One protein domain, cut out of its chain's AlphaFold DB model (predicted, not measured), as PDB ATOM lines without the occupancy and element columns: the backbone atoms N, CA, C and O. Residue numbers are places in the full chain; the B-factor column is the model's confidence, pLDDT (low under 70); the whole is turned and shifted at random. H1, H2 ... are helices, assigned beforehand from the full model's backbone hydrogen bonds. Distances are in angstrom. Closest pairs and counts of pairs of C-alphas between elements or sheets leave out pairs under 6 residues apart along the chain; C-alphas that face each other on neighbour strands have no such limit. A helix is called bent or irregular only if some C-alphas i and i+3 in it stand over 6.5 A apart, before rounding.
ATOM      1  N   GLN A  17     -38.469  13.171  -1.439       63.41
ATOM      2  CA  GLN A  17     -39.311  14.328  -1.765       63.41
ATOM      3  C   GLN A  17     -40.547  13.976  -2.604       63.41
ATOM      4  O   GLN A  17     -41.576  14.637  -2.451       63.41
ATOM      5  N   ARG A  18     -40.458  12.973  -3.487       64.50
ATOM      6  CA  ARG A  18     -41.602  12.498  -4.283       64.50
ATOM      7  C   ARG A  18     -42.608  11.780  -3.387       64.50
ATOM      8  O   ARG A  18     -43.780  12.146  -3.407       64.50
ATOM      9  N   ASP A  19     -42.126  10.902  -2.511       64.12
ATOM     10  CA  ASP A  19     -42.959  10.185  -1.540       64.12
ATOM     11  C   ASP A  19     -43.653  11.143  -0.558       64.12
ATOM     12  O   ASP A  19     -44.834  10.993  -0.261       64.12
ATOM     13  N   ILE A  20     -42.957  12.181  -0.078       62.06
ATOM     14  CA  ILE A  20     -43.544  13.231   0.777       62.06
ATOM     15  C   ILE A  20     -44.711  13.941   0.072       62.06
ATOM     16  O   ILE A  20     -45.701  14.296   0.718       62.06
ATOM     17  N   ARG A  21     -44.597  14.154  -1.244       61.56
ATOM     18  CA  ARG A  21     -45.609  14.833  -2.060       61.56
ATOM     19  C   ARG A  21     -46.821  13.941  -2.341       61.56
ATOM     20  O   ARG A  21     -47.930  14.462  -2.366       61.56
ATOM     21  N   GLU A  22     -46.615  12.633  -2.506       62.88
ATOM     22  CA  GLU A  22     -47.683  11.640  -2.705       62.88
ATOM     23  C   GLU A  22     -48.399  11.253  -1.402       62.88
ATOM     24  O   GLU A  22     -49.617  11.104  -1.389       62.88
ATOM     25  N   LEU A  23     -47.671  11.136  -0.289       65.88
ATOM     26  CA  LEU A  23     -48.211  10.675   0.996       65.88
ATOM     27  C   LEU A  23     -48.796  11.804   1.864       65.88
ATOM     28  O   LEU A  23     -49.344  11.540   2.933       65.88
ATOM     29  N   GLY A  24     -48.648  13.071   1.460       63.03
ATOM     30  CA  GLY A  24     -49.176  14.229   2.195       63.03
ATOM     31  C   GLY A  24     -48.517  14.486   3.560       63.03
ATOM     32  O   GLY A  24     -49.001  15.307   4.343       63.03
ATOM     33  N   TYR A  25     -47.405  13.815   3.878       64.19
ATOM     34  CA  TYR A  25     -46.688  14.035   5.130       64.19
ATOM     35  C   TYR A  25     -46.014  15.409   5.136       64.19
ATOM     36  O   TYR A  25     -45.201  15.735   4.277       64.19
ATOM     37  N   ARG A  26     -46.270  16.224   6.164       61.09
ATOM     38  CA  ARG A  26     -45.520  17.472   6.360       61.09
ATOM     39  C   ARG A  26     -44.064  17.129   6.693       61.09
ATOM     40  O   ARG A  26     -43.803  16.433   7.675       61.09
ATOM     41  N   ALA A  27     -43.114  17.626   5.901       62.84
ATOM     42  CA  ALA A  27     -41.688  17.383   6.116       62.84
ATOM     43  C   ALA A  27     -41.235  17.914   7.495       62.84
ATOM     44  O   ALA A  27     -41.013  19.110   7.682       62.84
ATOM     45  N   ARG A  28     -41.078  17.015   8.477       68.94
ATOM     46  CA  ARG A  28     -40.643  17.331   9.858       68.94
ATOM     47  C   ARG A  28     -39.129  17.522   9.995       68.94
ATOM     48  O   ARG A  28     -38.643  17.841  11.077       68.94
ATOM     49  N   ARG A  29     -38.384  17.376   8.899       72.06
ATOM     50  CA  ARG A  29     -36.921  17.481   8.852       72.06
ATOM     51  C   ARG A  29     -36.393  18.791   9.443       72.06
ATOM     52  O   ARG A  29     -35.467  18.763  10.245       72.06
ATOM     53  N   TRP A  30     -37.047  19.913   9.140       80.06
ATOM     54  CA  TRP A  30     -36.676  21.232   9.666       80.06
ATOM     55  C   TRP A  30     -36.733  21.326  11.195       80.06
ATOM     56  O   TRP A  30     -35.975  22.091  11.783       80.06
ATOM     57  N   VAL A  31     -37.602  20.551  11.854       79.81
ATOM     58  CA  VAL A  31     -37.675  20.519  13.324       79.81
ATOM     59  C   VAL A  31     -36.415  19.868  13.890       79.81
ATOM     60  O   VAL A  31     -35.783  20.428  14.783       79.81
ATOM     61  N   VAL A  32     -36.010  18.733  13.315       82.88
ATOM     62  CA  VAL A  32     -34.799  18.008  13.721       82.88
ATOM     63  C   VAL A  32     -33.553  18.848  13.448       82.88
ATOM     64  O   VAL A  32     -32.742  19.051  14.349       82.88
ATOM     65  N   GLU A  33     -33.423  19.413  12.247       86.25
ATOM     66  CA  GLU A  33     -32.280  20.264  11.892       86.25
ATOM     67  C   GLU A  33     -32.180  21.500  12.795       86.25
ATOM     68  O   GLU A  33     -31.091  21.836  13.261       86.25
ATOM     69  N   ARG A  34     -33.313  22.130  13.130       84.94
ATOM     70  CA  ARG A  34     -33.359  23.241  14.089       84.94
ATOM     71  C   ARG A  34     -32.871  22.815  15.474       84.94
ATOM     72  O   ARG A  34     -32.017  23.496  16.041       84.94
ATOM     73  N   THR A  35     -33.364  21.692  16.003       83.31
ATOM     74  CA  THR A  35     -32.905  21.179  17.307       83.31
ATOM     75  C   THR A  35     -31.420  20.831  17.298       83.31
ATOM     76  O   THR A  35     -30.705  21.169  18.240       83.31
ATOM     77  N   HIS A  36     -30.922  20.253  16.205       83.69
ATOM     78  CA  HIS A  36     -29.502  19.959  16.041       83.69
ATOM     79  C   HIS A  36     -28.672  21.253  15.988       83.69
ATOM     80  O   HIS A  36     -27.635  21.345  16.642       83.69
ATOM     81  N   GLY A  37     -29.163  22.298  15.314       86.88
ATOM     82  CA  GLY A  37     -28.550  23.626  15.321       86.88
ATOM     83  C   GLY A  37     -28.462  24.251  16.720       86.88
ATOM     84  O   GLY A  37     -27.468  24.902  17.041       86.88
ATOM     85  N   TRP A  38     -29.459  24.025  17.580       88.06
ATOM     86  CA  TRP A  38     -29.417  24.458  18.981       88.06
ATOM     87  C   TRP A  38     -28.403  23.666  19.807       88.06
ATOM     88  O   TRP A  38     -27.628  24.266  20.553       88.06
ATOM     89  N   LEU A  39     -28.354  22.345  19.627       87.44
ATOM     90  CA  LEU A  39     -27.373  21.482  20.288       87.44
ATOM     91  C   LEU A  39     -25.933  21.824  19.870       87.44
ATOM     92  O   LEU A  39     -25.042  21.837  20.718       87.44
ATOM     93  N   ASN A  40     -25.713  22.219  18.613       86.44
ATOM     94  CA  ASN A  40     -24.401  22.637  18.107       86.44
ATOM     95  C   ASN A  40     -23.820  23.868  18.820       86.44
ATOM     96  O   ASN A  40     -22.602  24.055  18.822       86.44
ATOM     97  N   ARG A  41     -24.656  24.713  19.443       86.06
ATOM     98  CA  ARG A  41     -24.173  25.863  20.230       86.06
ATOM     99  C   ARG A  41     -23.494  25.427  21.532       86.06
ATOM    100  O   ARG A  41     -22.660  26.160  22.062       86.06
ATOM    101  N   PHE A  42     -23.790  24.226  22.024       86.00
ATOM    102  CA  PHE A  42     -23.128  23.640  23.185       86.00
ATOM    103  C   PHE A  42     -21.834  22.943  22.745       86.00
ATOM    104  O   PHE A  42     -21.805  21.737  22.497       86.00
ATOM    105  N   ARG A  43     -20.728  23.699  22.677       84.56
ATOM    106  CA  ARG A  43     -19.417  23.182  22.225       84.56
ATOM    107  C   ARG A  43     -18.938  21.938  22.987       84.56
ATOM    108  O   ARG A  43     -18.308  21.070  22.392       84.56
ATOM    109  N   GLY A  44     -19.262  21.824  24.278       82.25
ATOM    110  CA  GLY A  44     -18.935  20.642  25.085       82.25
ATOM    111  C   GLY A  44     -19.647  19.364  24.619       82.25
ATOM    112  O   GLY A  44     -19.067  18.281  24.695       82.25
ATOM    113  N   LEU A  45     -20.866  19.501  24.085       84.75
ATOM    114  CA  LEU A  45     -21.648  18.409  23.506       84.75
ATOM    115  C   LEU A  45     -21.147  18.056  22.099       84.75
ATOM    116  O   LEU A  45     -20.975  16.879  21.797       84.75
ATOM    117  N   LEU A  46     -20.856  19.077  21.278       82.81
ATOM    118  CA  LEU A  46     -20.332  18.938  19.911       82.81
ATOM    119  C   LEU A  46     -19.013  18.154  19.881       82.81
ATOM    120  O   LEU A  46     -18.869  17.189  19.141       82.81
ATOM    121  N   ILE A  47     -18.049  18.583  20.697       85.00
ATOM    122  CA  ILE A  47     -16.709  17.982  20.758       85.00
ATOM    123  C   ILE A  47     -16.736  16.675  21.571       85.00
ATOM    124  O   ILE A  47     -15.790  15.895  21.519       85.00
ATOM    125  N   ARG A  48     -17.829  16.413  22.306       85.62
ATOM    126  CA  ARG A  48     -17.970  15.301  23.255       85.62
ATOM    127  C   ARG A  48     -16.856  15.309  24.311       85.62
ATOM    128  O   ARG A  48     -16.104  14.355  24.473       85.62
ATOM    129  N   TRP A  49     -16.784  16.398  25.078       86.88
ATOM    130  CA  TRP A  49     -15.814  16.548  26.176       86.88
ATOM    131  C   TRP A  49     -15.971  15.494  27.282       86.88
ATOM    132  O   TRP A  49     -15.004  15.119  27.946       86.88
ATOM    133  N   ALA A  50     -17.193  15.006  27.497       86.31
ATOM    134  CA  ALA A  50     -17.466  13.963  28.472       86.31
ATOM    135  C   ALA A  50     -16.911  12.609  27.993       86.31
ATOM    136  O   ALA A  50     -17.453  11.997  27.073       86.31
ATOM    137  N   LYS A  51     -15.857  12.114  28.662       85.62
ATOM    138  CA  LYS A  51     -15.276  10.784  28.388       85.62
ATOM    139  C   LYS A  51     -16.241   9.638  28.713       85.62
ATOM    140  O   LYS A  51     -16.274   8.645  27.995       85.62
ATOM    141  N   LYS A  52     -17.023   9.765  29.791       91.44
ATOM    142  CA  LYS A  52     -18.035   8.773  30.181       91.44
ATOM    143  C   LYS A  52     -19.333   8.994  29.405       91.44
ATOM    144  O   LYS A  52     -19.807  10.127  29.307       91.44
ATOM    145  N   ALA A  53     -19.921   7.910  28.900       90.25
ATOM    146  CA  ALA A  53     -21.174   7.955  28.144       90.25
ATOM    147  C   ALA A  53     -22.356   8.454  28.994       90.25
ATOM    148  O   ALA A  53     -23.161   9.243  28.510       90.25
ATOM    149  N   GLU A  54     -22.406   8.069  30.269       92.88
ATOM    150  CA  GLU A  54     -23.414   8.521  31.239       92.88
ATOM    151  C   GLU A  54     -23.428  10.050  31.371       92.88
ATOM    152  O   GLU A  54     -24.468  10.688  31.231       92.88
ATOM    153  N   ASN A  55     -22.249  10.655  31.553       90.56
ATOM    154  CA  ASN A  55     -22.114  12.106  31.669       90.56
ATOM    155  C   ASN A  55     -22.522  12.810  30.371       90.56
ATOM    156  O   ASN A  55     -23.147  13.865  30.410       90.56
ATOM    157  N   TYR A  56     -22.183  12.228  29.217       90.50
ATOM    158  CA  TYR A  56     -22.615  12.763  27.929       90.50
ATOM    159  C   TYR A  56     -24.144  12.768  27.810       90.50
ATOM    160  O   TYR A  56     -24.717  13.800  27.467       90.50
ATOM    161  N   LEU A  57     -24.806  11.660  28.160       91.94
ATOM    162  CA  LEU A  57     -26.269  11.572  28.168       91.94
ATOM    163  C   LEU A  57     -26.890  12.599  29.121       91.94
ATOM    164  O   LEU A  57     -27.816  13.309  28.729       91.94
ATOM    165  N   ALA A  58     -26.343  12.751  30.328       92.50
ATOM    166  CA  ALA A  58     -26.805  13.762  31.277       92.50
ATOM    167  C   ALA A  58     -26.711  15.186  30.697       92.50
ATOM    168  O   ALA A  58     -27.662  15.962  30.806       92.50
ATOM    169  N   PHE A  59     -25.611  15.522  30.014       90.75
ATOM    170  CA  PHE A  59     -25.469  16.822  29.352       90.75
ATOM    171  C   PHE A  59     -26.426  17.010  28.173       90.75
ATOM    172  O   PHE A  59     -26.910  18.123  27.972       90.75
ATOM    173  N   VAL A  60     -26.733  15.951  27.417       91.69
ATOM    174  CA  VAL A  60     -27.743  16.004  26.346       91.69
ATOM    175  C   VAL A  60     -29.114  16.326  26.944       91.69
ATOM    176  O   VAL A  60     -29.781  17.250  26.481       91.69
ATOM    177  N   HIS A  61     -29.511  15.624  28.007       92.75
ATOM    178  CA  HIS A  61     -30.781  15.880  28.690       92.75
ATOM    179  C   HIS A  61     -30.844  17.291  29.282       92.75
ATOM    180  O   HIS A  61     -31.856  17.973  29.120       92.75
ATOM    181  N   LEU A  62     -29.754  17.761  29.891       92.00
ATOM    182  CA  LEU A  62     -29.653  19.125  30.407       92.00
ATOM    183  C   LEU A  62     -29.799  20.170  29.290       92.00
ATOM    184  O   LEU A  62     -30.551  21.131  29.442       92.00
ATOM    185  N   ALA A  63     -29.124  19.976  28.153       91.19
ATOM    186  CA  ALA A  63     -29.223  20.877  27.007       91.19
ATOM    187  C   ALA A  63     -30.655  20.926  26.451       91.19
ATOM    188  O   ALA A  63     -31.181  22.015  26.214       91.19
ATOM    189  N   CYS A  64     -31.312  19.771  26.312       90.12
ATOM    190  CA  CYS A  64     -32.718  19.695  25.915       90.12
ATOM    191  C   CYS A  64     -33.634  20.417  26.914       90.12
ATOM    192  O   CYS A  64     -34.496  21.182  26.492       90.12
ATOM    193  N   GLY A  65     -33.412  20.249  28.221       91.88
ATOM    194  CA  GLY A  65     -34.155  20.966  29.261       91.88
ATOM    195  C   GLY A  65     -34.008  22.487  29.150       91.88
ATOM    196  O   GLY A  65     -35.008  23.200  29.166       91.88
ATOM    197  N   ILE A  66     -32.783  22.986  28.946       88.94
ATOM    198  CA  ILE A  66     -32.502  24.422  28.760       88.94
ATOM    199  C   ILE A  66     -33.172  24.964  27.491       88.94
ATOM    200  O   ILE A  66     -33.717  26.069  27.500       88.94
ATOM    201  N   ILE A  67     -33.123  24.209  26.391       88.12
ATOM    202  CA  ILE A  67     -33.768  24.584  25.128       88.12
ATOM    203  C   ILE A  67     -35.282  24.676  25.317       88.12
ATOM    204  O   ILE A  67     -35.868  25.695  24.957       88.12
ATOM    205  N   THR A  68     -35.908  23.648  25.896       87.62
ATOM    206  CA  THR A  68     -37.357  23.632  26.133       87.62
ATOM    207  C   THR A  68     -37.764  24.764  27.064       87.62
ATOM    208  O   THR A  68     -38.695  25.490  26.735       87.62
ATOM    209  N   TRP A  69     -37.015  24.988  28.150       85.31
ATOM    210  CA  TRP A  69     -37.233  26.101  29.075       85.31
ATOM    211  C   TRP A  69     -37.247  27.460  28.364       85.31
ATOM    212  O   TRP A  69     -38.179  28.248  28.534       85.31
ATOM    213  N   ARG A  70     -36.251  27.711  27.503       83.56
ATOM    214  CA  ARG A  70     -36.168  28.934  26.686       83.56
ATOM    215  C   ARG A  70     -37.299  29.031  25.660       83.56
ATOM    216  O   ARG A  70     -37.808  30.121  25.430       83.56
TER     217      ARG A  70
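This is residues 17 to 70 of the 81 residues of the protein "Transposase" of Polaromonas naphthalenivorans (strain CJ2) (UniProt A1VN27). A thin arm, made of the short helix H1 and most of the longer helix H2, sticks out from a small, loose head in which the longest helix, H4, stands crosswise near the end of H2 and the short H3 sits at the turn between them. Residues 18 to 26 and 28 to 34 stand free, and the arm makes the length of the model. The printed part has 54 residues with four named helices, H1, H2, H3 and H4 in that order, and no named strand; the class is all helix. It is only just extended, close to loose, with a radius of gyration of the C-alphas of 15.2 A, and its C-alphas span 45 by 24 by 17 A.

H1 is residues 17 to 23, beginning at C-alpha 17 at (-39.311, 14.328, -1.765). H2 is residues 29 to 39, 15.4 A from first to last C-alpha, and ends at C-alpha 39 at (-27.373, 21.482, 20.288). H3 is residues 43 to 46, 4.9 A long. H4 is residues 53 to 70, 25.8 A from first to last C-alpha, and ends at C-alpha 70 at (-36.168, 28.934, 26.686). No helix is bent or irregular.

H1 is apart from H2, H3 and H4. H2 and H4 only just touch, with 3 pairs of C-alphas within 8 A; the closest are those of Leu 39 and Ala 63, 7.0 A apart. H4 touches H2 with residues 63 to 67 alone. Their lines stand about perpendicular at 72 degrees, only just beyond a steep tilt. H2 and H3 are close but not clearly touching; their closest C-alphas, those of Leu 39 and Leu 45, are 7.3 A apart. H3 and H4 only just touch, with 3 pairs of C-alphas within 8 A, the closest being those of Leu 45 and Val 60 at 7.1 A. Here H4 touches with residues 56 to 60 alone. In H1, H2 and H4 every O i to N i+4 pair is within hydrogen-bond range, while H3, with 4 residues, is too short for such a pair.

The outline is elongated, and the two C-alphas farthest apart, those of Glu 22 and Lys 51, are 44.9 A apart. Without the stretches that stand free, the body has 38 residues and spans 36 by 28 by 16 A. The printed part has no cut. The links from H1 to H2 and from H2 to H3 are tight, and the link from H3 to H4 is short. The mean pLDDT of the printed part is 81.8; residues 17 to 28 are under 70.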